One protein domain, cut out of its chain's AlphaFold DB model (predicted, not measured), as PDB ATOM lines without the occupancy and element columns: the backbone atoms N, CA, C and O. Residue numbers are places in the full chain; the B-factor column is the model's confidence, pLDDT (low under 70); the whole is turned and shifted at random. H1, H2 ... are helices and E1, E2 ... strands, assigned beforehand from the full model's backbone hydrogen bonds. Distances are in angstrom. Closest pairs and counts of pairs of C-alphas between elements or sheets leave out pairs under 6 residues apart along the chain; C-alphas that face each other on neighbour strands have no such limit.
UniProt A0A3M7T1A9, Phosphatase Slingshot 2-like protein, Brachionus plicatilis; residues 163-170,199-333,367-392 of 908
ATOM      1  N   PHE A 163     -11.851 -54.819  11.110       49.19
ATOM      2  CA  PHE A 163     -11.368 -54.193  12.325       49.19
ATOM      3  C   PHE A 163     -11.765 -52.716  12.311       49.19
ATOM      4  O   PHE A 163     -11.269 -51.950  11.481       49.19
ATOM      5  N   VAL A 164     -12.666 -52.311  13.210       53.41
ATOM      6  CA  VAL A 164     -13.041 -50.900  13.384       53.41
ATOM      7  C   VAL A 164     -12.187 -50.279  14.483       53.41
ATOM      8  O   VAL A 164     -12.224 -50.714  15.631       53.41
ATOM      9  N   VAL A 165     -11.490 -49.202  14.140       50.25
ATOM     10  CA  VAL A 165     -10.975 -48.214  15.091       50.25
ATOM     11  C   VAL A 165     -11.702 -46.889  14.886       50.25
ATOM     12  O   VAL A 165     -12.461 -46.707  13.932       50.25
ATOM     13  N   LYS A 166     -11.518 -45.951  15.816       51.28
ATOM     14  CA  LYS A 166     -12.188 -44.648  15.775       51.28
ATOM     15  C   LYS A 166     -11.870 -43.954  14.442       51.28
ATOM     16  O   LYS A 166     -10.706 -43.717  14.142       51.28
ATOM     17  N   ASP A 167     -12.891 -43.726  13.619       58.00
ATOM     18  CA  ASP A 167     -12.809 -43.094  12.291       58.00
ATOM     19  C   ASP A 167     -11.971 -43.810  11.197       58.00
ATOM     20  O   ASP A 167     -11.756 -43.245  10.118       58.00
ATOM     21  N   ALA A 168     -11.561 -45.067  11.411       56.50
ATOM     22  CA  ALA A 168     -10.873 -45.884  10.404       56.50
ATOM     23  C   ALA A 168     -11.264 -47.371  10.491       56.50
ATOM     24  O   ALA A 168     -11.365 -47.935  11.577       56.50
ATOM     25  N   ALA A 169     -11.440 -48.030   9.346       63.88
ATOM     26  CA  ALA A 169     -11.739 -49.457   9.259       63.88
ATOM     27  C   ALA A 169     -10.727 -50.174   8.353       63.88
ATOM     28  O   ALA A 169     -10.445 -49.714   7.246       63.88
ATOM     29  N   LEU A 170     -10.202 -51.307   8.815       53.50
ATOM     30  CA  LEU A 170      -9.299 -52.190   8.072       53.50
ATOM     31  C   LEU A 170     -10.015 -53.528   7.851       53.50
ATOM     32  O   LEU A 170     -10.490 -54.106   8.824       53.50
ATOM     33  N   THR A 199     -20.680 -46.151  16.604       43.75
ATOM     34  CA  THR A 199     -20.348 -47.537  16.236       43.75
ATOM     35  C   THR A 199     -21.425 -48.169  15.348       43.75
ATOM     36  O   THR A 199     -21.100 -49.020  14.531       43.75
ATOM     37  N   GLY A 200     -22.687 -47.733  15.448       53.53
ATOM     38  CA  GLY A 200     -23.756 -48.207  14.562       53.53
ATOM     39  C   GLY A 200     -23.639 -47.639  13.146       53.53
ATOM     40  O   GLY A 200     -23.693 -48.382  12.168       53.53
ATOM     41  N   ASP A 201     -23.414 -46.329  13.030       65.94
ATOM     42  CA  ASP A 201     -23.432 -45.638  11.734       65.94
ATOM     43  C   ASP A 201     -22.268 -46.052  10.816       65.94
ATOM     44  O   ASP A 201     -22.459 -46.187   9.607       65.94
ATOM     45  N   ILE A 202     -21.083 -46.357  11.366       73.06
ATOM     46  CA  ILE A 202     -19.946 -46.833  10.560       73.06
ATOM     47  C   ILE A 202     -20.186 -48.213   9.920       73.06
ATOM     48  O   ILE A 202     -19.666 -48.468   8.835       73.06
ATOM     49  N   LEU A 203     -21.013 -49.081  10.517       72.19
ATOM     50  CA  LEU A 203     -21.371 -50.367   9.903       72.19
ATOM     51  C   LEU A 203     -22.280 -50.173   8.686       72.19
ATOM     52  O   LEU A 203     -22.067 -50.808   7.653       72.19
ATOM     53  N   ILE A 204     -23.243 -49.251   8.782       77.75
ATOM     54  CA  ILE A 204     -24.123 -48.886   7.664       77.75
ATOM     55  C   ILE A 204     -23.286 -48.245   6.544       77.75
ATOM     56  O   ILE A 204     -23.437 -48.605   5.378       77.75
ATOM     57  N   HIS A 205     -22.327 -47.375   6.890       84.44
ATOM     58  CA  HIS A 205     -21.382 -46.816   5.923       84.44
ATOM     59  C   HIS A 205     -20.569 -47.906   5.198       84.44
ATOM     60  O   HIS A 205     -20.487 -47.882   3.971       84.44
ATOM     61  N   LEU A 206     -19.999 -48.879   5.921       83.19
ATOM     62  CA  LEU A 206     -19.226 -49.975   5.322       83.19
ATOM     63  C   LEU A 206     -20.082 -50.849   4.392       83.19
ATOM     64  O   LEU A 206     -19.651 -51.152   3.281       83.19
ATOM     65  N   GLN A 207     -21.313 -51.188   4.787       81.62
ATOM     66  CA  GLN A 207     -22.259 -51.913   3.928       81.62
ATOM     67  C   GLN A 207     -22.549 -51.141   2.629       81.62
ATOM     68  O   GLN A 207     -22.507 -51.722   1.541       81.62
ATOM     69  N   SER A 208     -22.760 -49.822   2.719       83.38
ATOM     70  CA  SER A 208     -22.942 -48.954   1.552       83.38
ATOM     71  C   SER A 208     -21.706 -48.931   0.635       83.38
ATOM     72  O   SER A 208     -21.871 -48.997  -0.583       83.38
ATOM     73  N   MET A 209     -20.482 -48.900   1.182       87.81
ATOM     74  CA  MET A 209     -19.232 -48.941   0.398       87.81
ATOM     75  C   MET A 209     -19.046 -50.283  -0.320       87.81
ATOM     76  O   MET A 209     -18.757 -50.311  -1.515       87.81
ATOM     77  N   ILE A 210     -19.261 -51.396   0.388       84.06
ATOM     78  CA  ILE A 210     -19.124 -52.753  -0.165       84.06
ATOM     79  C   ILE A 210     -20.148 -52.990  -1.292       84.06
ATOM     80  O   ILE A 210     -19.848 -53.691  -2.256       84.06
ATOM     81  N   SER A 211     -21.328 -52.358  -1.237       80.50
ATOM     82  CA  SER A 211     -22.332 -52.441  -2.312       80.50
ATOM     83  C   SER A 211     -21.909 -51.789  -3.643       80.50
ATOM     84  O   SER A 211     -22.451 -52.138  -4.691       80.50
ATOM     85  N   LEU A 212     -20.939 -50.867  -3.612       83.38
ATOM     86  CA  LEU A 212     -20.473 -50.070  -4.757       83.38
ATOM     87  C   LEU A 212     -19.239 -50.678  -5.464       83.38
ATOM     88  O   LEU A 212     -18.967 -50.382  -6.631       83.38
ATOM     89  N   ILE A 213     -18.487 -51.512  -4.745       84.38
ATOM     90  CA  ILE A 213     -17.196 -52.091  -5.143       84.38
ATOM     91  C   ILE A 213     -17.391 -53.390  -5.946       84.38
ATOM     92  O   ILE A 213     -18.403 -54.085  -5.807       84.38
ATOM     93  N   ARG A 214     -16.454 -53.710  -6.853       81.56
ATOM     94  CA  ARG A 214     -16.564 -54.915  -7.702       81.56
ATOM     95  C   ARG A 214     -16.495 -56.192  -6.846       81.56
ATOM     96  O   ARG A 214     -15.702 -56.241  -5.916       81.56
ATOM     97  N   PRO A 215     -17.202 -57.285  -7.196       71.00
ATOM     98  CA  PRO A 215     -17.149 -58.543  -6.431       71.00
ATOM     99  C   PRO A 215     -15.782 -59.255  -6.401       71.00
ATOM    100  O   PRO A 215     -15.633 -60.237  -5.678       71.00
ATOM    101  N   CYS A 216     -14.820 -58.814  -7.217       76.00
ATOM    102  CA  CYS A 216     -13.428 -59.274  -7.238       76.00
ATOM    103  C   CYS A 216     -12.464 -58.348  -6.476       76.00
ATOM    104  O   CYS A 216     -11.295 -58.692  -6.318       76.00
ATOM    105  N   ASP A 217     -12.934 -57.190  -6.014       83.19
ATOM    106  CA  ASP A 217     -12.130 -56.175  -5.345       83.19
ATOM    107  C   ASP A 217     -12.411 -56.181  -3.838       83.19
ATOM    108  O   ASP A 217     -13.559 -56.267  -3.402       83.19
ATOM    109  N   THR A 218     -11.364 -56.040  -3.032       81.69
ATOM    110  CA  THR A 218     -11.453 -55.961  -1.570       81.69
ATOM    111  C   THR A 218     -11.043 -54.576  -1.087       81.69
ATOM    112  O   THR A 218      -9.962 -54.095  -1.431       81.69
ATOM    113  N   ILE A 219     -11.874 -53.948  -0.244       85.75
ATOM    114  CA  ILE A 219     -11.422 -52.830   0.597       85.75
ATOM    115  C   ILE A 219     -10.318 -53.373   1.499       85.75
ATOM    116  O   ILE A 219     -10.533 -54.367   2.183       85.75
ATOM    117  N   ILE A 220      -9.171 -52.702   1.547       83.06
ATOM    118  CA  ILE A 220      -8.138 -52.994   2.545       83.06
ATOM    119  C   ILE A 220      -8.234 -52.000   3.704       83.06
ATOM    120  O   ILE A 220      -8.216 -52.399   4.865       83.06
ATOM    121  N   LEU A 221      -8.409 -50.710   3.395       86.38
ATOM    122  CA  LEU A 221      -8.498 -49.627   4.377       86.38
ATOM    123  C   LEU A 221      -9.561 -48.599   3.961       86.38
ATOM    124  O   LEU A 221      -9.577 -48.169   2.811       86.38
ATOM    125  N   ALA A 222     -10.392 -48.151   4.901       89.50
ATOM    126  CA  ALA A 222     -11.310 -47.022   4.754       89.50
ATOM    127  C   ALA A 222     -11.088 -46.006   5.888       89.50
ATOM    128  O   ALA A 222     -11.066 -46.372   7.063       89.50
ATOM    129  N   VAL A 223     -10.920 -44.727   5.548       88.88
ATOM    130  CA  VAL A 223     -10.511 -43.656   6.473       88.88
ATOM    131  C   VAL A 223     -11.421 -42.448   6.304       88.88
ATOM    132  O   VAL A 223     -11.572 -41.945   5.190       88.88
ATOM    133  N   LYS A 224     -12.025 -41.953   7.391       88.38
ATOM    134  CA  LYS A 224     -12.905 -40.780   7.320       88.38
ATOM    135  C   LYS A 224     -12.098 -39.489   7.143       88.38
ATOM    136  O   LYS A 224     -11.139 -39.237   7.876       88.38
ATOM    137  N   LEU A 225     -12.511 -38.656   6.190       87.88
ATOM    138  CA  LEU A 225     -11.943 -37.327   5.948       87.88
ATOM    139  C   LEU A 225     -12.863 -36.228   6.495       87.88
ATOM    140  O   LEU A 225     -14.081 -36.398   6.571       87.88
ATOM    141  N   SER A 226     -12.290 -35.076   6.839       82.12
ATOM    142  CA  SER A 226     -13.064 -33.868   7.112       82.12
ATOM    143  C   SER A 226     -13.706 -33.353   5.820       82.12
ATOM    144  O   SER A 226     -13.011 -33.131   4.828       82.12
ATOM    145  N   SER A 227     -15.016 -33.120   5.853       72.81
ATOM    146  CA  SER A 227     -15.772 -32.456   4.789       72.81
ATOM    147  C   SER A 227     -16.096 -31.020   5.205       72.81
ATOM    148  O   SER A 227     -16.451 -30.779   6.358       72.81
ATOM    149  N   TYR A 228     -16.019 -30.074   4.266       63.34
ATOM    150  CA  TYR A 228     -16.519 -28.708   4.470       63.34
ATOM    151  C   TYR A 228     -18.052 -28.622   4.328       63.34
ATOM    152  O   TYR A 228     -18.661 -27.667   4.806       63.34
ATOM    153  N   VAL A 229     -18.682 -29.633   3.716       63.06
ATOM    154  CA  VAL A 229     -20.140 -29.777   3.611       63.06
ATOM    155  C   VAL A 229     -20.637 -30.637   4.773       63.06
ATOM    156  O   VAL A 229     -20.316 -31.825   4.847       63.06
ATOM    157  N   GLN A 230     -21.426 -30.034   5.668       55.59
ATOM    158  CA  GLN A 230     -21.796 -30.601   6.977       55.59
ATOM    159  C   GLN A 230     -22.647 -31.886   6.916       55.59
ATOM    160  O   GLN A 230     -22.720 -32.609   7.905       55.59
ATOM    161  N   GLU A 231     -23.244 -32.197   5.765       66.44
ATOM    162  CA  GLU A 231     -24.147 -33.344   5.564       66.44
ATOM    163  C   GLU A 231     -23.482 -34.540   4.848       66.44
ATOM    164  O   GLU A 231     -24.089 -35.604   4.720       66.44
ATOM    165  N   LYS A 232     -22.231 -34.400   4.377       75.38
ATOM    166  CA  LYS A 232     -21.546 -35.415   3.552       75.38
ATOM    167  C   LYS A 232     -20.475 -36.169   4.349       75.38
ATOM    168  O   LYS A 232     -19.476 -35.592   4.776       75.38
ATOM    169  N   ASN A 233     -20.652 -37.482   4.514       84.94
ATOM    170  CA  ASN A 233     -19.651 -38.363   5.120       84.94
ATOM    171  C   ASN A 233     -18.624 -38.792   4.059       84.94
ATOM    172  O   ASN A 233     -18.844 -39.752   3.320       84.94
ATOM    173  N   ARG A 234     -17.499 -38.073   3.997       88.69
ATOM    174  CA  ARG A 234     -16.407 -38.320   3.048       88.69
ATOM    175  C   ARG A 234     -15.407 -39.358   3.569       88.69
ATOM    176  O   ARG A 234     -14.939 -39.260   4.705       88.69
ATOM    177  N   TYR A 235     -15.032 -40.313   2.722       91.00
ATOM    178  CA  TYR A 235     -14.075 -41.376   3.031       91.00
ATOM    179  C   TYR A 235     -13.020 -41.544   1.937       91.00
ATOM    180  O   TYR A 235     -13.330 -41.560   0.747       91.00
ATOM    181  N   LEU A 236     -11.772 -41.742   2.358       92.19
ATOM    182  CA  LEU A 236     -10.704 -42.270   1.519       92.19
ATOM    183  C   LEU A 236     -10.673 -43.790   1.680       92.19
ATOM    184  O   LEU A 236     -10.492 -44.282   2.794       92.19
ATOM    185  N   VAL A 237     -10.846 -44.531   0.592       92.06
ATOM    186  CA  VAL A 237     -10.868 -45.997   0.595       92.06
ATOM    187  C   VAL A 237      -9.766 -46.519  -0.317       92.06
ATOM    188  O   VAL A 237      -9.572 -46.008  -1.414       92.06
ATOM    189  N   ILE A 238      -9.019 -47.521   0.137       90.62
ATOM    190  CA  ILE A 238      -7.957 -48.164  -0.636       90.62
ATOM    191  C   ILE A 238      -8.389 -49.593  -0.941       90.62
ATOM    192  O   ILE A 238      -8.772 -50.340  -0.036       90.62
ATOM    193  N   VAL A 239      -8.343 -49.943  -2.224       88.88
ATOM    194  CA  VAL A 239      -8.900 -51.174  -2.787       88.88
ATOM    195  C   VAL A 239      -7.818 -51.942  -3.548       88.88
ATOM    196  O   VAL A 239      -6.950 -51.339  -4.180       88.88
ATOM    197  N   GLU A 240      -7.873 -53.268  -3.464       84.94
ATOM    198  CA  GLU A 240      -6.956 -54.230  -4.088       84.94
ATOM    199  C   GLU A 240      -7.776 -55.324  -4.799       84.94
ATOM    200  O   GLU A 240      -8.814 -55.745  -4.281       84.94
ATOM    201  N   THR A 241      -7.348 -55.785  -5.979       80.19
ATOM    202  CA  THR A 241      -8.069 -56.827  -6.739       80.19
ATOM    203  C   THR A 241      -7.589 -58.232  -6.365       80.19
ATOM    204  O   THR A 241      -6.409 -58.558  -6.466       80.19
ATOM    205  N   SER A 242      -8.523 -59.107  -5.992       65.94
ATOM    206  CA  SER A 242      -8.255 -60.511  -5.667       65.94
ATOM    207  C   SER A 242      -8.171 -61.381  -6.929       65.94
ATOM    208  O   SER A 242      -9.186 -61.808  -7.485       65.94
ATOM    209  N   ASN A 243      -6.949 -61.694  -7.368       59.91
ATOM    210  CA  ASN A 243      -6.699 -62.613  -8.482       59.91
ATOM    211  C   ASN A 243      -7.174 -64.049  -8.184       59.91
ATOM    212  O   ASN A 243      -6.770 -64.667  -7.199       59.91
ATOM    213  N   LYS A 244      -7.939 -64.632  -9.119       53.00
ATOM    214  CA  LYS A 244      -8.496 -66.002  -9.043       53.00
ATOM    215  C   LYS A 244      -7.428 -67.115  -8.943       53.00
ATOM    216  O   LYS A 244      -7.752 -68.220  -8.519       53.00
ATOM    217  N   ASN A 245      -6.173 -66.822  -9.305       46.22
ATOM    218  CA  ASN A 245      -5.077 -67.799  -9.412       46.22
ATOM    219  C   ASN A 245      -4.106 -67.807  -8.212       46.22
ATOM    220  O   ASN A 245      -3.189 -68.622  -8.185       46.22
ATOM    221  N   GLY A 246      -4.254 -66.897  -7.241       44.81
ATOM    222  CA  GLY A 246      -3.324 -66.764  -6.106       44.81
ATOM    223  C   GLY A 246      -1.986 -66.070  -6.421       44.81
ATOM    224  O   GLY A 246      -1.240 -65.752  -5.498       44.81
ATOM    225  N   GLU A 247      -1.695 -65.779  -7.691       43.91
ATOM    226  CA  GLU A 247      -0.585 -64.908  -8.093       43.91
ATOM    227  C   GLU A 247      -0.910 -63.440  -7.782       43.91
ATOM    228  O   GLU A 247      -1.979 -62.932  -8.137       43.91
ATOM    229  N   VAL A 248       0.013 -62.757  -7.102       45.81
ATOM    230  CA  VAL A 248      -0.221 -61.430  -6.519       45.81
ATOM    231  C   VAL A 248      -0.025 -60.322  -7.559       45.81
ATOM    232  O   VAL A 248       1.076 -59.790  -7.710       45.81
ATOM    233  N   ASN A 249      -1.107 -59.909  -8.223       52.25
ATOM    234  CA  ASN A 249      -1.154 -58.573  -8.819       52.25
ATOM    235  C   ASN A 249      -1.302 -57.555  -7.683       52.25
ATOM    236  O   ASN A 249      -2.388 -57.393  -7.136       52.25
ATOM    237  N   GLU A 250      -0.227 -56.843  -7.343       60.56
ATOM    238  CA  GLU A 250      -0.251 -55.745  -6.359       60.56
ATOM    239  C   GLU A 250      -0.920 -54.460  -6.898       60.56
ATOM    240  O   GLU A 250      -0.549 -53.346  -6.515       60.56
ATOM    241  N   GLU A 251      -1.894 -54.591  -7.802       72.12
ATOM    242  CA  GLU A 251      -2.670 -53.454  -8.284       72.12
ATOM    243  C   GLU A 251      -3.560 -52.936  -7.156       72.12
ATOM    244  O   GLU A 251      -4.412 -53.645  -6.614       72.12
ATOM    245  N   ARG A 252      -3.341 -51.669  -6.795       85.69
ATOM    246  CA  ARG A 252      -4.042 -50.975  -5.714       85.69
ATOM    247  C   ARG A 252      -4.506 -49.611  -6.202       85.69
ATOM    248  O   ARG A 252      -3.745 -48.873  -6.833       85.69
ATOM    249  N   VAL A 253      -5.748 -49.260  -5.884       89.81
ATOM    250  CA  VAL A 253      -6.353 -47.980  -6.266       89.81
ATOM    251  C   VAL A 253      -6.878 -47.261  -5.025       89.81
ATOM    252  O   VAL A 253      -7.407 -47.880  -4.101       89.81
ATOM    253  N   ILE A 254      -6.716 -45.941  -5.000       92.31
ATOM    254  CA  ILE A 254      -7.329 -45.065  -4.003       92.31
ATOM    255  C   ILE A 254      -8.640 -44.551  -4.595       92.31
ATOM    256  O   ILE A 254      -8.660 -44.038  -5.716       92.31
ATOM    257  N   ILE A 255      -9.720 -44.667  -3.834       92.38
ATOM    258  CA  ILE A 255     -11.066 -44.241  -4.197       92.38
ATOM    259  C   ILE A 255     -11.535 -43.211  -3.167       92.38
ATOM    260  O   ILE A 255     -11.498 -43.459  -1.962       92.38
ATOM    261  N   GLY A 256     -11.991 -42.053  -3.635       91.25
ATOM    262  CA  GLY A 256     -12.730 -41.108  -2.804       91.25
ATOM    263  C   GLY A 256     -14.218 -41.409  -2.876       91.25
ATOM    264  O   GLY A 256     -14.799 -41.357  -3.964       91.25
ATOM    265  N   LEU A 257     -14.819 -41.730  -1.730       90.19
ATOM    266  CA  LEU A 257     -16.240 -42.038  -1.598       90.19
ATOM    267  C   LEU A 257     -16.959 -40.973  -0.771       90.19
ATOM    268  O   LEU A 257     -16.536 -40.652   0.338       90.19
ATOM    269  N   ASP A 258     -18.086 -40.488  -1.288       88.94
ATOM    270  CA  ASP A 258     -19.011 -39.624  -0.558       88.94
ATOM    271  C   ASP A 258     -20.289 -40.394  -0.227       88.94
ATOM    272  O   ASP A 258     -20.962 -40.918  -1.123       88.94
ATOM    273  N   LEU A 259     -20.610 -40.466   1.069       86.50
ATOM    274  CA  LEU A 259     -21.846 -41.039   1.592       86.50
ATOM    275  C   LEU A 259     -22.775 -39.919   2.066       86.50
ATOM    276  O   LEU A 259     -22.440 -39.155   2.975       86.50
ATOM    277  N   ILE A 260     -23.955 -39.851   1.457       83.62
ATOM    278  CA  ILE A 260     -24.993 -38.856   1.747       83.62
ATOM    279  C   ILE A 260     -26.184 -39.585   2.392       83.62
ATOM    280  O   ILE A 260     -26.642 -40.569   1.796       83.62
ATOM    281  N   PRO A 261     -26.675 -39.156   3.573       80.56
ATOM    282  CA  PRO A 261     -27.890 -39.705   4.176       80.56
ATOM    283  C   PRO A 261     -29.091 -39.591   3.231       80.56
ATOM    284  O   PRO A 261     -29.174 -38.651   2.443       80.56
ATOM    285  N   GLN A 262     -30.035 -40.525   3.324       77.69
ATOM    286  CA  GLN A 262     -31.338 -40.410   2.668       77.69
ATOM    287  C   GLN A 262     -32.446 -40.339   3.718       77.69
ATOM    288  O   GLN A 262     -32.557 -41.219   4.573       77.69
ATOM    289  N   ASP A 263     -33.275 -39.296   3.634       59.00
ATOM    290  CA  ASP A 263     -34.385 -39.043   4.555       59.00
ATOM    291  C   ASP A 263     -35.575 -39.983   4.289       59.00
ATOM    292  O   ASP A 263     -36.619 -39.595   3.762       59.00
ATOM    293  N   SER A 264     -35.417 -41.251   4.669       56.88
ATOM    294  CA  SER A 264     -36.486 -42.251   4.730       56.88
ATOM    295  C   SER A 264     -36.829 -42.577   6.184       56.88
ATOM    296  O   SER A 264     -36.028 -43.175   6.898       56.88
ATOM    297  N   ALA A 265     -38.040 -42.217   6.620       53.44
ATOM    298  CA  ALA A 265     -38.450 -42.218   8.033       53.44
ATOM    299  C   ALA A 265     -38.440 -43.589   8.752       53.44
ATOM    300  O   ALA A 265     -38.603 -43.632   9.969       53.44
ATOM    301  N   GLU A 266     -38.259 -44.694   8.024       56.56
ATOM    302  CA  GLU A 266     -38.314 -46.064   8.557       56.56
ATOM    303  C   GLU A 266     -36.944 -46.775   8.559       56.56
ATOM    304  O   GLU A 266     -36.779 -47.776   9.255       56.56
ATOM    305  N   THR A 267     -35.937 -46.259   7.840       57.88
ATOM    306  CA  THR A 267     -34.577 -46.831   7.789       57.88
ATOM    307  C   THR A 267     -33.506 -45.753   7.585       57.88
ATOM    308  O   THR A 267     -33.558 -44.983   6.627       57.88
ATOM    309  N   LYS A 268     -32.461 -45.744   8.432       66.62
ATOM    310  CA  LYS A 268     -31.207 -45.032   8.123       66.62
ATOM    311  C   LYS A 268     -30.570 -45.688   6.897       66.62
ATOM    312  O   LYS A 268     -30.108 -46.824   6.985       66.62
ATOM    313  N   SER A 269     -30.516 -44.976   5.777       72.62
ATOM    314  CA  SER A 269     -29.830 -45.424   4.563       72.62
ATOM    315  C   SER A 269     -28.951 -44.310   3.989       72.62
ATOM    316  O   SER A 269     -29.162 -43.130   4.267       72.62
ATOM    317  N   PHE A 270     -27.924 -44.692   3.226       79.81
ATOM    318  CA  PHE A 270     -26.956 -43.763   2.644       79.81
ATOM    319  C   PHE A 270     -26.724 -44.089   1.169       79.81
ATOM    320  O   PHE A 270     -26.362 -45.218   0.826       79.81
ATOM    321  N   SER A 271     -26.839 -43.080   0.307       83.06
ATOM    322  CA  SER A 271     -26.296 -43.143  -1.053       83.06
ATOM    323  C   SER A 271     -24.778 -43.002  -0.995       83.06
ATOM    324  O   SER A 271     -24.280 -41.957  -0.580       83.06
ATOM    325  N   CYS A 272     -24.053 -44.031  -1.434       86.12
ATOM    326  CA  CYS A 272     -22.606 -43.982  -1.634       86.12
ATOM    327  C   CYS A 272     -22.281 -43.672  -3.102       86.12
ATOM    328  O   CYS A 272     -22.931 -44.193  -4.010       86.12
ATOM    329  N   SER A 273     -21.283 -42.824  -3.342       86.75
ATOM    330  CA  SER A 273     -20.872 -42.404  -4.685       86.75
ATOM    331  C   SER A 273     -19.356 -42.242  -4.791       86.75
ATOM    332  O   SER A 273     -18.704 -41.865  -3.821       86.75
ATOM    333  N   VAL A 274     -18.796 -42.528  -5.973       88.88
ATOM    334  CA  VAL A 274     -17.374 -42.292  -6.280       88.88
ATOM    335  C   VAL A 274     -17.191 -40.848  -6.736       88.88
ATOM    336  O   VAL A 274     -17.830 -40.437  -7.702       88.88
ATOM    337  N   GLY A 275     -16.302 -40.103  -6.078       86.12
ATOM    338  CA  GLY A 275     -15.910 -38.743  -6.469       86.12
ATOM    339  C   GLY A 275     -14.452 -38.604  -6.928       86.12
ATOM    340  O   GLY A 275     -14.127 -37.642  -7.619       86.12
ATOM    341  N   LEU A 276     -13.586 -39.569  -6.593       88.88
ATOM    342  CA  LEU A 276     -12.158 -39.572  -6.936       88.88
ATOM    343  C   LEU A 276     -11.661 -40.992  -7.216       88.88
ATOM    344  O   LEU A 276     -12.036 -41.928  -6.512       88.88
ATOM    345  N   VAL A 277     -10.751 -41.132  -8.182       89.69
ATOM    346  CA  VAL A 277      -9.925 -42.334  -8.387       89.69
ATOM    347  C   VAL A 277      -8.479 -41.898  -8.601       89.69
ATOM    348  O   VAL A 277      -8.209 -41.073  -9.475       89.69
ATOM    349  N   LEU A 278      -7.546 -42.457  -7.825       89.06
ATOM    350  CA  LEU A 278      -6.104 -42.263  -7.998       89.06
ATOM    351  C   LEU A 278      -5.386 -43.623  -8.023       89.06
ATOM    352  O   LEU A 278      -5.431 -44.351  -7.027       89.06
ATOM    353  N   PRO A 279      -4.706 -43.985  -9.125       88.12
ATOM    354  CA  PRO A 279      -3.869 -45.179  -9.166       88.12
ATOM    355  C   PRO A 279      -2.603 -45.002  -8.324       88.12
ATOM    356  O   PRO A 279      -2.005 -43.922  -8.295       88.12
ATOM    357  N   ILE A 280      -2.174 -46.081  -7.670       87.62
ATOM    358  CA  ILE A 280      -0.899 -46.137  -6.954       87.62
ATOM    359  C   ILE A 280       0.185 -46.622  -7.920       87.62
ATOM    360  O   ILE A 280       0.117 -47.748  -8.395       87.62
ATOM    361  N   TYR A 281       1.198 -45.792  -8.180       85.25
ATOM    362  CA  TYR A 281       2.342 -46.118  -9.040       85.25
ATOM    363  C   TYR A 281       3.673 -46.023  -8.281       85.25
ATOM    364  O   TYR A 281       3.785 -45.362  -7.248       85.25
ATOM    365  N   ALA A 282       4.727 -46.625  -8.834       82.12
ATOM    366  CA  ALA A 282       6.086 -46.612  -8.286       82.12
ATOM    367  C   ALA A 282       6.651 -45.194  -8.050       82.12
ATOM    368  O   ALA A 282       7.447 -44.979  -7.131       82.12
ATOM    369  N   ASN A 283       6.238 -44.222  -8.871       84.31
ATOM    370  CA  ASN A 283       6.640 -42.816  -8.789       84.31
ATOM    371  C   ASN A 283       5.707 -41.944  -7.926       84.31
ATOM    372  O   ASN A 283       5.867 -40.724  -7.924       84.31
ATOM    373  N   CYS A 284       4.749 -42.531  -7.200       86.94
ATOM    374  CA  CYS A 284       3.961 -41.795  -6.216       86.94
ATOM    375  C   CYS A 284       4.802 -41.433  -4.982       86.94
ATOM    376  O   CYS A 284       5.638 -42.213  -4.518       86.94
ATOM    377  N   GLU A 285       4.544 -40.251  -4.427       85.69
ATOM    378  CA  GLU A 285       5.158 -39.716  -3.210       85.69
ATOM    379  C   GLU A 285       4.067 -39.364  -2.188       85.69
ATOM    380  O   GLU A 285       2.951 -38.985  -2.555       85.69
ATOM    381  N   ILE A 286       4.383 -39.498  -0.898       87.44
ATOM    382  CA  ILE A 286       3.520 -39.081   0.212       87.44
ATOM    383  C   ILE A 286       4.334 -38.232   1.189       87.44
ATOM    384  O   ILE A 286       5.485 -38.554   1.484       87.44
ATOM    385  N   SER A 287       3.748 -37.138   1.668       84.62
ATOM    386  CA  SER A 287       4.355 -36.252   2.665       84.62
ATOM    387  C   SER A 287       3.300 -35.666   3.601       84.62
ATOM    388  O   SER A 287       2.115 -35.633   3.270       84.62
ATOM    389  N   LEU A 288       3.714 -35.215   4.786       84.00
ATOM    390  CA  LEU A 288       2.831 -34.497   5.708       84.00
ATOM    391  C   LEU A 288       2.610 -33.059   5.231       84.00
ATOM    392  O   LEU A 288       3.495 -32.430   4.649       84.00
ATOM    393  N   ASP A 289       1.413 -32.544   5.485       81.94
ATOM    394  CA  ASP A 289       0.974 -31.235   5.013       81.94
ATOM    395  C   ASP A 289       1.400 -30.086   5.950       81.94
ATOM    396  O   ASP A 289       1.923 -29.067   5.489       81.94
ATOM    397  N   GLY A 290       1.246 -30.278   7.267       76.62
ATOM    398  CA  GLY A 290       1.510 -29.288   8.320       76.62
ATOM    399  C   GLY A 290       0.264 -28.874   9.120       76.62
ATOM    400  O   GLY A 290       0.396 -28.361  10.225       76.62
ATOM    401  N   ASP A 291      -0.939 -29.109   8.589       75.75
ATOM    402  CA  ASP A 291      -2.212 -28.968   9.313       75.75
ATOM    403  C   ASP A 291      -3.006 -30.290   9.242       75.75
ATOM    404  O   ASP A 291      -4.095 -30.344   8.660       75.75
ATOM    405  N   GLY A 292      -2.445 -31.376   9.783       74.38
ATOM    406  CA  GLY A 292      -3.194 -32.604  10.102       74.38
ATOM    407  C   GLY A 292      -3.661 -33.410   8.901       74.38
ATOM    408  O   GLY A 292      -4.705 -34.058   8.943       74.38
ATOM    409  N   GLY A 293      -2.899 -33.343   7.817       83.56
ATOM    410  CA  GLY A 293      -3.178 -34.057   6.584       83.56
ATOM    411  C   GLY A 293      -1.914 -34.545   5.902       83.56
ATOM    412  O   GLY A 293      -0.792 -34.245   6.320       83.56
ATOM    413  N   PHE A 294      -2.104 -35.275   4.811       87.75
ATOM    414  CA  PHE A 294      -1.017 -35.733   3.959       87.75
ATOM    415  C   PHE A 294      -1.270 -35.357   2.504       87.75
ATOM    416  O   PHE A 294      -2.404 -35.374   2.018       87.75
ATOM    417  N   LYS A 295      -0.191 -35.023   1.801       88.69
ATOM    418  CA  LYS A 295      -0.192 -34.799   0.361       88.69
ATOM    419  C   LYS A 295       0.118 -36.124  -0.334       88.69
ATOM    420  O   LYS A 295       1.160 -36.721  -0.077       88.69
ATOM    421  N   PHE A 296      -0.767 -36.569  -1.219       89.50
ATOM    422  CA  PHE A 296      -0.491 -37.601  -2.216       89.50
ATOM    423  C   PHE A 296      -0.026 -36.908  -3.495       89.50
ATOM    424  O   PHE A 296      -0.746 -36.066  -4.029       89.50
ATOM    425  N   LYS A 297       1.151 -37.262  -4.008       86.00
ATOM    426  CA  LYS A 297       1.700 -36.693  -5.241       86.00
ATOM    427  C   LYS A 297       1.929 -37.796  -6.268       86.00
ATOM    428  O   LYS A 297       2.642 -38.763  -6.018       86.00
ATOM    429  N   SER A 298       1.315 -37.627  -7.432       82.56
ATOM    430  CA  SER A 298       1.562 -38.389  -8.655       82.56
ATOM    431  C   SER A 298       2.224 -37.475  -9.694       82.56
ATOM    432  O   SER A 298       2.391 -36.278  -9.462       82.56
ATOM    433  N   HIS A 299       2.609 -38.021 -10.848       67.62
ATOM    434  CA  HIS A 299       3.537 -37.384 -11.794       67.62
ATOM    435  C   HIS A 299       3.152 -35.953 -12.231       67.62
ATOM    436  O   HIS A 299       4.035 -35.140 -12.501       67.62
ATOM    437  N   HIS A 300       1.851 -35.634 -12.272       70.94
ATOM    438  CA  HIS A 300       1.321 -34.316 -12.657       70.94
ATOM    439  C   HIS A 300       0.242 -33.760 -11.703       70.94
ATOM    440  O   HIS A 300      -0.372 -32.735 -12.005       70.94
ATOM    441  N   THR A 301      -0.043 -34.423 -10.574       80.06
ATOM    442  CA  THR A 301      -1.105 -34.002  -9.640       80.06
ATOM    443  C   THR A 301      -0.705 -34.204  -8.183       80.06
ATOM    444  O   THR A 301      -0.166 -35.245  -7.814       80.06
ATOM    445  N   THR A 302      -1.032 -33.218  -7.349       84.50
ATOM    446  CA  THR A 302      -0.922 -33.295  -5.890       84.50
ATOM    447  C   THR A 302      -2.317 -33.138  -5.301       84.50
ATOM    448  O   THR A 302      -3.003 -32.167  -5.612       84.50
ATOM    449  N   HIS A 303      -2.720 -34.082  -4.458       86.44
ATOM    450  CA  HIS A 303      -3.991 -34.101  -3.733       86.44
ATOM    451  C   HIS A 303      -3.697 -34.017  -2.240       86.44
ATOM    452  O   HIS A 303      -2.752 -34.651  -1.771       86.44
ATOM    453  N   ILE A 304      -4.474 -33.238  -1.489       87.25
ATOM    454  CA  ILE A 304      -4.300 -33.094  -0.038       87.25
ATOM    455  C   ILE A 304      -5.482 -33.765   0.647       87.25
ATOM    456  O   ILE A 304      -6.629 -33.380   0.437       87.25
ATOM    457  N   PHE A 305      -5.200 -34.753   1.488       89.25
ATOM    458  CA  PHE A 305      -6.210 -35.427   2.289       89.25
ATOM    459  C   PHE A 305      -6.123 -34.953   3.737       89.25
ATOM    460  O   PHE A 305      -5.033 -34.864   4.304       89.25
ATOM    461  N   LYS A 306      -7.285 -34.669   4.334       86.81
ATOM    462  CA  LYS A 306      -7.451 -34.219   5.724       86.81
ATOM    463  C   LYS A 306      -8.255 -35.262   6.519       86.81
ATOM    464  O   LYS A 306      -9.483 -35.195   6.533       86.81
ATOM    465  N   PRO A 307      -7.617 -36.288   7.105       88.69
ATOM    466  CA  PRO A 307      -8.293 -37.271   7.952       88.69
ATOM    467  C   PRO A 307      -8.813 -36.627   9.241       88.69
ATOM    468  O   PRO A 307      -8.213 -35.685   9.752       88.69
ATOM    469  N   VAL A 308      -9.922 -37.129   9.788       84.31
ATOM    470  CA  VAL A 308     -10.564 -36.489  10.959       84.31
ATOM    471  C   VAL A 308      -9.760 -36.603  12.262       84.31
ATOM    472  O   VAL A 308      -9.974 -35.815  13.181       84.31
ATOM    473  N   SER A 309      -8.807 -37.538  12.344       82.00
ATOM    474  CA  SER A 309      -7.893 -37.692  13.479       82.00
ATOM    475  C   SER A 309      -6.475 -38.061  13.036       82.00
ATOM    476  O   SER A 309      -6.250 -38.568  11.934       82.00
ATOM    477  N   ILE A 310      -5.494 -37.845  13.916       78.81
ATOM    478  CA  ILE A 310      -4.093 -38.235  13.692       78.81
ATOM    479  C   ILE A 310      -3.981 -39.751  13.516       78.81
ATOM    480  O   ILE A 310      -3.185 -40.221  12.713       78.81
ATOM    481  N   GLN A 311      -4.808 -40.514  14.224       74.81
ATOM    482  CA  GLN A 311      -4.889 -41.966  14.115       74.81
ATOM    483  C   GLN A 311      -5.379 -42.399  12.719       74.81
ATOM    484  O   GLN A 311      -4.761 -43.249  12.081       74.81
ATOM    485  N   ALA A 312      -6.433 -41.758  12.204       80.75
ATOM    486  CA  ALA A 312      -6.919 -41.949  10.837       80.75
ATOM    487  C   ALA A 312      -5.845 -41.573   9.786       80.75
ATOM    488  O   ALA A 312      -5.619 -42.309   8.822       80.75
ATOM    489  N   MET A 313      -5.117 -40.472  10.012       86.31
ATOM    490  CA  MET A 313      -3.975 -40.051   9.186       86.31
ATOM    491  C   MET A 313      -2.814 -41.045   9.219       86.31
ATOM    492  O   MET A 313      -2.238 -41.350   8.176       86.31
ATOM    493  N   TRP A 314      -2.492 -41.573  10.397       78.56
ATOM    494  CA  TRP A 314      -1.424 -42.537  10.614       78.56
ATOM    495  C   TRP A 314      -1.671 -43.834   9.834       78.56
ATOM    496  O   TRP A 314      -0.812 -44.253   9.057       78.56
ATOM    497  N   SER A 315      -2.871 -44.415   9.956       79.50
ATOM    498  CA  SER A 315      -3.259 -45.626   9.220       79.50
ATOM    499  C   SER A 315      -3.185 -45.438   7.701       79.50
ATOM    500  O   SER A 315      -2.633 -46.293   7.006       79.50
ATOM    501  N   ALA A 316      -3.679 -44.306   7.183       85.88
ATOM    502  CA  ALA A 316      -3.584 -43.981   5.761       85.88
ATOM    503  C   ALA A 316      -2.125 -43.842   5.298       85.88
ATOM    504  O   ALA A 316      -1.735 -44.433   4.289       85.88
ATOM    505  N   TYR A 317      -1.305 -43.095   6.046       85.56
ATOM    506  CA  TYR A 317       0.082 -42.822   5.677       85.56
ATOM    507  C   TYR A 317       0.935 -44.095   5.678       85.56
ATOM    508  O   TYR A 317       1.637 -44.353   4.700       85.56
ATOM    509  N   GLN A 318       0.864 -44.910   6.741       80.31
ATOM    510  CA  GLN A 318       1.603 -46.177   6.818       80.31
ATOM    511  C   GLN A 318       1.256 -47.098   5.647       80.31
ATOM    512  O   GLN A 318       2.156 -47.642   4.999       80.31
ATOM    513  N   TYR A 319      -0.042 -47.264   5.366       84.12
ATOM    514  CA  TYR A 319      -0.491 -48.142   4.294       84.12
ATOM    515  C   TYR A 319      -0.009 -47.645   2.931       84.12
ATOM    516  O   TYR A 319       0.570 -48.416   2.168       84.12
ATOM    517  N   LEU A 320      -0.193 -46.355   2.632       87.00
ATOM    518  CA  LEU A 320       0.226 -45.769   1.358       87.00
ATOM    519  C   LEU A 320       1.745 -45.833   1.173       87.00
ATOM    520  O   LEU A 320       2.200 -46.244   0.109       87.00
ATOM    521  N   HIS A 321       2.537 -45.541   2.209       82.88
ATOM    522  CA  HIS A 321       3.993 -45.678   2.142       82.88
ATOM    523  C   HIS A 321       4.415 -47.115   1.782       82.88
ATOM    524  O   HIS A 321       5.196 -47.317   0.848       82.88
ATOM    525  N   ARG A 322       3.843 -48.123   2.459       78.12
ATOM    526  CA  ARG A 322       4.084 -49.546   2.161       78.12
ATOM    527  C   ARG A 322       3.611 -49.926   0.753       78.12
ATOM    528  O   ARG A 322       4.325 -50.632   0.046       78.12
ATOM    529  N   ALA A 323       2.449 -49.439   0.320       81.94
ATOM    530  CA  ALA A 323       1.905 -49.702  -1.010       81.94
ATOM    531  C   ALA A 323       2.780 -49.109  -2.130       81.94
ATOM    532  O   ALA A 323       2.942 -49.740  -3.173       81.94
ATOM    533  N   PHE A 324       3.394 -47.941  -1.911       84.50
ATOM    534  CA  PHE A 324       4.310 -47.327  -2.881       84.50
ATOM    535  C   PHE A 324       5.636 -48.090  -2.935       84.50
ATOM    536  O   PHE A 324       6.223 -48.248  -4.003       84.50
ATOM    537  N   GLU A 325       6.109 -48.601  -1.797       77.56
ATOM    538  CA  GLU A 325       7.288 -49.463  -1.743       77.56
ATOM    539  C   GLU A 325       7.057 -50.805  -2.465       77.56
ATOM    540  O   GLU A 325       7.935 -51.251  -3.203       77.56
ATOM    541  N   SER A 326       5.862 -51.397  -2.334       76.19
ATOM    542  CA  SER A 326       5.379 -52.504  -3.183       76.19
ATOM    543  C   SER A 326       5.439 -52.134  -4.667       76.19
ATOM    544  O   SER A 326       6.170 -52.770  -5.421       76.19
ATOM    545  N   ALA A 327       4.773 -51.046  -5.078       80.75
ATOM    546  CA  ALA A 327       4.725 -50.606  -6.476       80.75
ATOM    547  C   ALA A 327       6.124 -50.362  -7.083       80.75
ATOM    548  O   ALA A 327       6.352 -50.626  -8.263       80.75
ATOM    549  N   ARG A 328       7.096 -49.905  -6.281       80.94
ATOM    550  CA  ARG A 328       8.507 -49.764  -6.691       80.94
ATOM    551  C   ARG A 328       9.209 -51.112  -6.867       80.94
ATOM    552  O   ARG A 328       9.977 -51.259  -7.815       80.94
ATOM    553  N   LYS A 329       8.938 -52.096  -6.004       76.62
ATOM    554  CA  LYS A 329       9.481 -53.465  -6.109       76.62
ATOM    555  C   LYS A 329       8.908 -54.210  -7.318       76.62
ATOM    556  O   LYS A 329       9.670 -54.841  -8.046       76.62
ATOM    557  N   SER A 330       7.607 -54.069  -7.582       70.12
ATOM    558  CA  SER A 330       6.925 -54.624  -8.762       70.12
ATOM    559  C   SER A 330       7.117 -53.802 -10.047       70.12
ATOM    560  O   SER A 330       6.730 -54.256 -11.120       70.12
ATOM    561  N   LYS A 331       7.766 -52.627  -9.970       76.62
ATOM    562  CA  LYS A 331       8.009 -51.697 -11.094       76.62
ATOM    563  C   LYS A 331       6.720 -51.257 -11.804       76.62
ATOM    564  O   LYS A 331       6.701 -51.077 -13.020       76.62
ATOM    565  N   TYR A 332       5.645 -51.069 -11.044       75.06
ATOM    566  CA  TYR A 332       4.347 -50.666 -11.572       75.06
ATOM    567  C   TYR A 332       4.331 -49.162 -11.893       75.06
ATOM    568  O   TYR A 332       4.146 -48.311 -11.019       75.06
ATOM    569  N   TYR A 333       4.585 -48.829 -13.158       74.69
ATOM    570  CA  TYR A 333       4.584 -47.465 -13.694       74.69
ATOM    571  C   TYR A 333       3.298 -47.182 -14.486       74.69
ATOM    572  O   TYR A 333       2.716 -48.118 -15.039       74.69
ATOM    573  N   HIS A 367     -10.237 -57.236 -15.515       52.84
ATOM    574  CA  HIS A 367      -9.054 -56.741 -14.771       52.84
ATOM    575  C   HIS A 367      -9.033 -55.245 -14.389       52.84
ATOM    576  O   HIS A 367      -8.896 -54.937 -13.205       52.84
ATOM    577  N   ASP A 368      -9.231 -54.298 -15.309       72.62
ATOM    578  CA  ASP A 368      -8.882 -52.877 -15.085       72.62
ATOM    579  C   ASP A 368      -9.759 -52.143 -14.035       72.62
ATOM    580  O   ASP A 368     -10.889 -51.723 -14.313       72.62
ATOM    581  N   MET A 369      -9.228 -51.953 -12.816       80.38
ATOM    582  CA  MET A 369      -9.882 -51.163 -11.755       80.38
ATOM    583  C   MET A 369     -10.112 -49.703 -12.161       80.38
ATOM    584  O   MET A 369     -11.159 -49.125 -11.856       80.38
ATOM    585  N   ILE A 370      -9.120 -49.082 -12.804       82.12
ATOM    586  CA  ILE A 370      -9.081 -47.633 -13.024       82.12
ATOM    587  C   ILE A 370     -10.209 -47.240 -13.978       82.12
ATOM    588  O   ILE A 370     -10.955 -46.302 -13.681       82.12
ATOM    589  N   LYS A 371     -10.396 -47.994 -15.072       81.94
ATOM    590  CA  LYS A 371     -11.526 -47.830 -16.000       81.94
ATOM    591  C   LYS A 371     -12.869 -47.969 -15.282       81.94
ATOM    592  O   LYS A 371     -13.725 -47.100 -15.451       81.94
ATOM    593  N   TYR A 372     -13.057 -49.012 -14.467       85.00
ATOM    594  CA  TYR A 372     -14.336 -49.268 -13.793       85.00
ATOM    595  C   TYR A 372     -14.738 -48.133 -12.839       85.00
ATOM    596  O   TYR A 372     -15.824 -47.565 -12.974       85.00
ATOM    597  N   TYR A 373     -13.865 -47.747 -11.902       87.19
ATOM    598  CA  TYR A 373     -14.216 -46.702 -10.936       87.19
ATOM    599  C   TYR A 373     -14.304 -45.311 -11.593       87.19
ATOM    600  O   TYR A 373     -15.171 -44.518 -11.223       87.19
ATOM    601  N   SER A 374     -13.513 -45.039 -12.640       84.25
ATOM    602  CA  SER A 374     -13.654 -43.811 -13.445       84.25
ATOM    603  C   SER A 374     -14.972 -43.775 -14.229       84.25
ATOM    604  O   SER A 374     -15.574 -42.713 -14.391       84.25
ATOM    605  N   PHE A 375     -15.478 -44.923 -14.688       82.81
ATOM    606  CA  PHE A 375     -16.808 -45.020 -15.292       82.81
ATOM    607  C   PHE A 375     -17.923 -44.757 -14.267       82.81
ATOM    608  O   PHE A 375     -18.894 -44.077 -14.598       82.81
ATOM    609  N   LEU A 376     -17.774 -45.192 -13.008       81.50
ATOM    610  CA  LEU A 376     -18.750 -44.886 -11.949       81.50
ATOM    611  C   LEU A 376     -18.864 -43.385 -11.630       81.50
ATOM    612  O   LEU A 376     -19.983 -42.933 -11.381       81.50
ATOM    613  N   ILE A 377     -17.769 -42.612 -11.699       82.31
ATOM    614  CA  ILE A 377     -17.807 -41.136 -11.577       82.31
ATOM    615  C   ILE A 377     -18.688 -40.516 -12.676       82.31
ATOM    616  O   ILE A 377     -19.435 -39.580 -12.417       82.31
ATOM    617  N   ASN A 378     -18.619 -41.044 -13.903       73.94
ATOM    618  CA  ASN A 378     -19.357 -40.515 -15.055       73.94
ATOM    619  C   ASN A 378     -20.812 -41.018 -15.140       73.94
ATOM    620  O   ASN A 378     -21.681 -40.318 -15.657       73.94
ATOM    621  N   LYS A 379     -21.083 -42.241 -14.662       70.25
ATOM    622  CA  LYS A 379     -22.416 -42.868 -14.688       70.25
ATOM    623  C   LYS A 379     -23.330 -42.326 -13.591       70.25
ATOM    624  O   LYS A 379     -24.508 -42.066 -13.839       70.25
ATOM    625  N   ASN A 380     -22.807 -42.188 -12.376       62.59
ATOM    626  CA  ASN A 380     -23.545 -41.561 -11.289       62.59
ATOM    627  C   ASN A 380     -23.580 -40.052 -11.549       62.59
ATOM    628  O   ASN A 380     -22.546 -39.449 -11.817       62.59
ATOM    629  N   ARG A 381     -24.751 -39.413 -11.442       55.94
ATOM    630  CA  ARG A 381     -24.876 -37.946 -11.551       55.94
ATOM    631  C   ARG A 381     -24.393 -37.259 -10.268       55.94
ATOM    632  O   ARG A 381     -25.155 -36.549  -9.617       55.94
ATOM    633  N   VAL A 382     -23.141 -37.513  -9.893       62.31
ATOM    634  CA  VAL A 382     -22.468 -36.833  -8.787       62.31
ATOM    635  C   VAL A 382     -22.442 -35.343  -9.105       62.31
ATOM    636  O   VAL A 382     -22.139 -34.933 -10.227       62.31
ATOM    637  N   GLU A 383     -22.800 -34.523  -8.123       63.50
ATOM    638  CA  GLU A 383     -22.796 -33.074  -8.284       63.50
ATOM    639  C   GLU A 383     -21.392 -32.611  -8.679       63.50
ATOM    640  O   GLU A 383     -20.418 -32.920  -7.990       63.50
ATOM    641  N   GLN A 384     -21.284 -31.819  -9.749       61.94
ATOM    642  CA  GLN A 384     -20.004 -31.257 -10.206       61.94
ATOM    643  C   GLN A 384     -19.268 -30.505  -9.082       61.94
ATOM    644  O   GLN A 384     -18.045 -30.509  -9.042       61.94
ATOM    645  N   GLN A 385     -19.999 -29.927  -8.123       62.91
ATOM    646  CA  GLN A 385     -19.432 -29.334  -6.907       62.91
ATOM    647  C   GLN A 385     -18.672 -30.358  -6.045       62.91
ATOM    648  O   GLN A 385     -17.541 -30.089  -5.662       62.91
ATOM    649  N   SER A 386     -19.233 -31.553  -5.819       67.19
ATOM    650  CA  SER A 386     -18.581 -32.620  -5.042       67.19
ATOM    651  C   SER A 386     -17.331 -33.153  -5.754       67.19
ATOM    652  O   SER A 386     -16.299 -33.347  -5.119       67.19
ATOM    653  N   ILE A 387     -17.373 -33.314  -7.083       70.88
ATOM    654  CA  ILE A 387     -16.182 -33.676  -7.879       70.88
ATOM    655  C   ILE A 387     -15.118 -32.565  -7.775       70.88
ATOM    656  O   ILE A 387     -13.946 -32.839  -7.528       70.88
ATOM    657  N   ASN A 388     -15.526 -31.298  -7.882       70.88
ATOM    658  CA  ASN A 388     -14.627 -30.150  -7.751       70.88
ATOM    659  C   ASN A 388     -14.041 -29.977  -6.339       70.88
ATOM    660  O   ASN A 388     -13.050 -29.268  -6.204       70.88
ATOM    661  N   GLU A 389     -14.605 -30.587  -5.292       75.69
ATOM    662  CA  GLU A 389     -13.972 -30.689  -3.966       75.69
ATOM    663  C   GLU A 389     -12.856 -31.741  -3.946       75.69
ATOM    664  O   GLU A 389     -11.783 -31.481  -3.410       75.69
ATOM    665  N   TRP A 390     -13.068 -32.904  -4.570       79.69
ATOM    666  CA  TRP A 390     -12.049 -33.957  -4.664       79.69
ATOM    667  C   TRP A 390     -10.840 -33.570  -5.523       79.69
ATOM    668  O   TRP A 390      -9.726 -34.002  -5.240       79.69
ATOM    669  N   TYR A 391     -11.053 -32.760  -6.562       73.31
ATOM    670  CA  TYR A 391     -10.003 -32.273  -7.463       73.31
ATOM    671  C   TYR A 391      -9.564 -30.826  -7.163       73.31
ATOM    672  O   TYR A 391      -8.873 -30.207  -7.980       73.31
ATOM    673  N   GLN A 392      -9.944 -30.270  -6.007       61.44
ATOM    674  CA  GLN A 392      -9.643 -28.884  -5.646       61.44
ATOM    675  C   GLN A 392      -8.148 -28.701  -5.349       61.44
ATOM    676  O   GLN A 392      -7.652 -29.017  -4.269       61.44
TER     677      GLN A 392
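AT A GLANCE: This is residues 163 to 170, 199 to 333 and 367 to 392 of the 908 residues of the protein "Phosphatase Slingshot 2-like protein" of Brachionus plicatilis (UniProt A0A3M7T1A9). A strongly twisted wall of six strands, E1 to E6, has helices on both faces: it curls round H1 on one face, where H3 also packs, while H2 and H4 pack on the opposite face. A smaller sheet of three strands, E7 to E9, is joined to this body by H2, the longest helix, which packs on both sheets. The printed part has 169 residues with four named helices and nine named strands, in the order E1 E2 H1 E3 E4 E5 E6 E7 E8 E9 H2 H3 H4; the sheets run E1 E2 E3 E4 E5 E6 and E7 E8 E9, both antiparallel throughout, and the class is mixed, helices and strands. The whole is compact, with a radius of gyration of the C-alphas of 15.7 A and spans of 51 by 41 by 32 A.

IN THESE COORDINATES: The large sheet begins with E1, residues 163 to 165, with C-alpha 163 at (-11.368, -54.193, 12.325), and E2, residues 168 to 170. It goes on with E3, residues 217 to 224, 20.0 A long, and E4, residues 233 to 241, 24.8 A. Its longest strands are E5, residues 252 to 262, 30.4 A, and E6, residues 269 to 279, 29.4 A. E3 bends by 59 degrees at residue 220 and E6 by 50 degrees at residue 276. The small sheet has E7, residues 285 to 288, E8, residues 294 to 298, and E9, residues 301 to 305. The helices are H1, residues 199 to 212, 21.1 A; H2, residues 310 to 329, 28.4 A, with C-alpha 310 at (-4.093, -38.235, 13.692); H3, residues 369 to 379, 15.3 A; and H4, residues 384 to 390, 10.1 A, with C-alpha 390 at (-12.049, -33.957, -4.664).

HOW THE PARTS SIT: E3 E4 E5 E6 form a meander, each strand the antiparallel neighbour of the one before, and so do E7 E8 E9. In the hairpin E4 and E5, N 237 and O 255 are within hydrogen-bond range at 2.8 A; in the hairpin E5 and E6, N 258 and O 273 are at 2.9 A. E2 and E3 are antiparallel at 160 degrees, with N 169 and O 222 at 2.8 A. The large sheet and its helices make three layers, with H2 and H4 on one face and H1 and H3 on the other. The closest C-alphas of H1 and E6 are those of Ser 208 and Cys 272, 5.9 A apart. H3 is over E5 and E6 at a height over the sheet of 8.3 A and runs along the strands; its Ile 377 and Val 274 of E6 have C-alphas 5.4 A apart, the closest of the two elements. H4, at a height of 9.2 A, runs slantwise to the strands, at 53 degrees to E6 on the local plane. H2 is on the large sheet at a height of 9.9 A and on the small sheet at 9.4 A, where it is over E7 and E8. The closest C-alphas of H2 and E7 are those of His 321 and Ile 286, 6.9 A apart. In the hairpin E8 and E9, N 296 and O 303 are at 2.8 A. H2 and H4 have every O i to N i+4 pair within hydrogen-bond range; H1 has 7 of 10 and H3 has 6 of 7.

THE WHOLE: The two C-alphas farthest apart are those of Ala 265 and Lys 329, 51.2 A. Residues 171 to 198 and 334 to 366 are not printed; the C-alphas on either side of these cuts are 14.5 A and 16.5 A apart. Of the links that are printed whole, none is long. The mean pLDDT of the printed part is 76.6, and 40 residues are under 70, among them residues 163 to 170, 242 to 250 and 380 to 386.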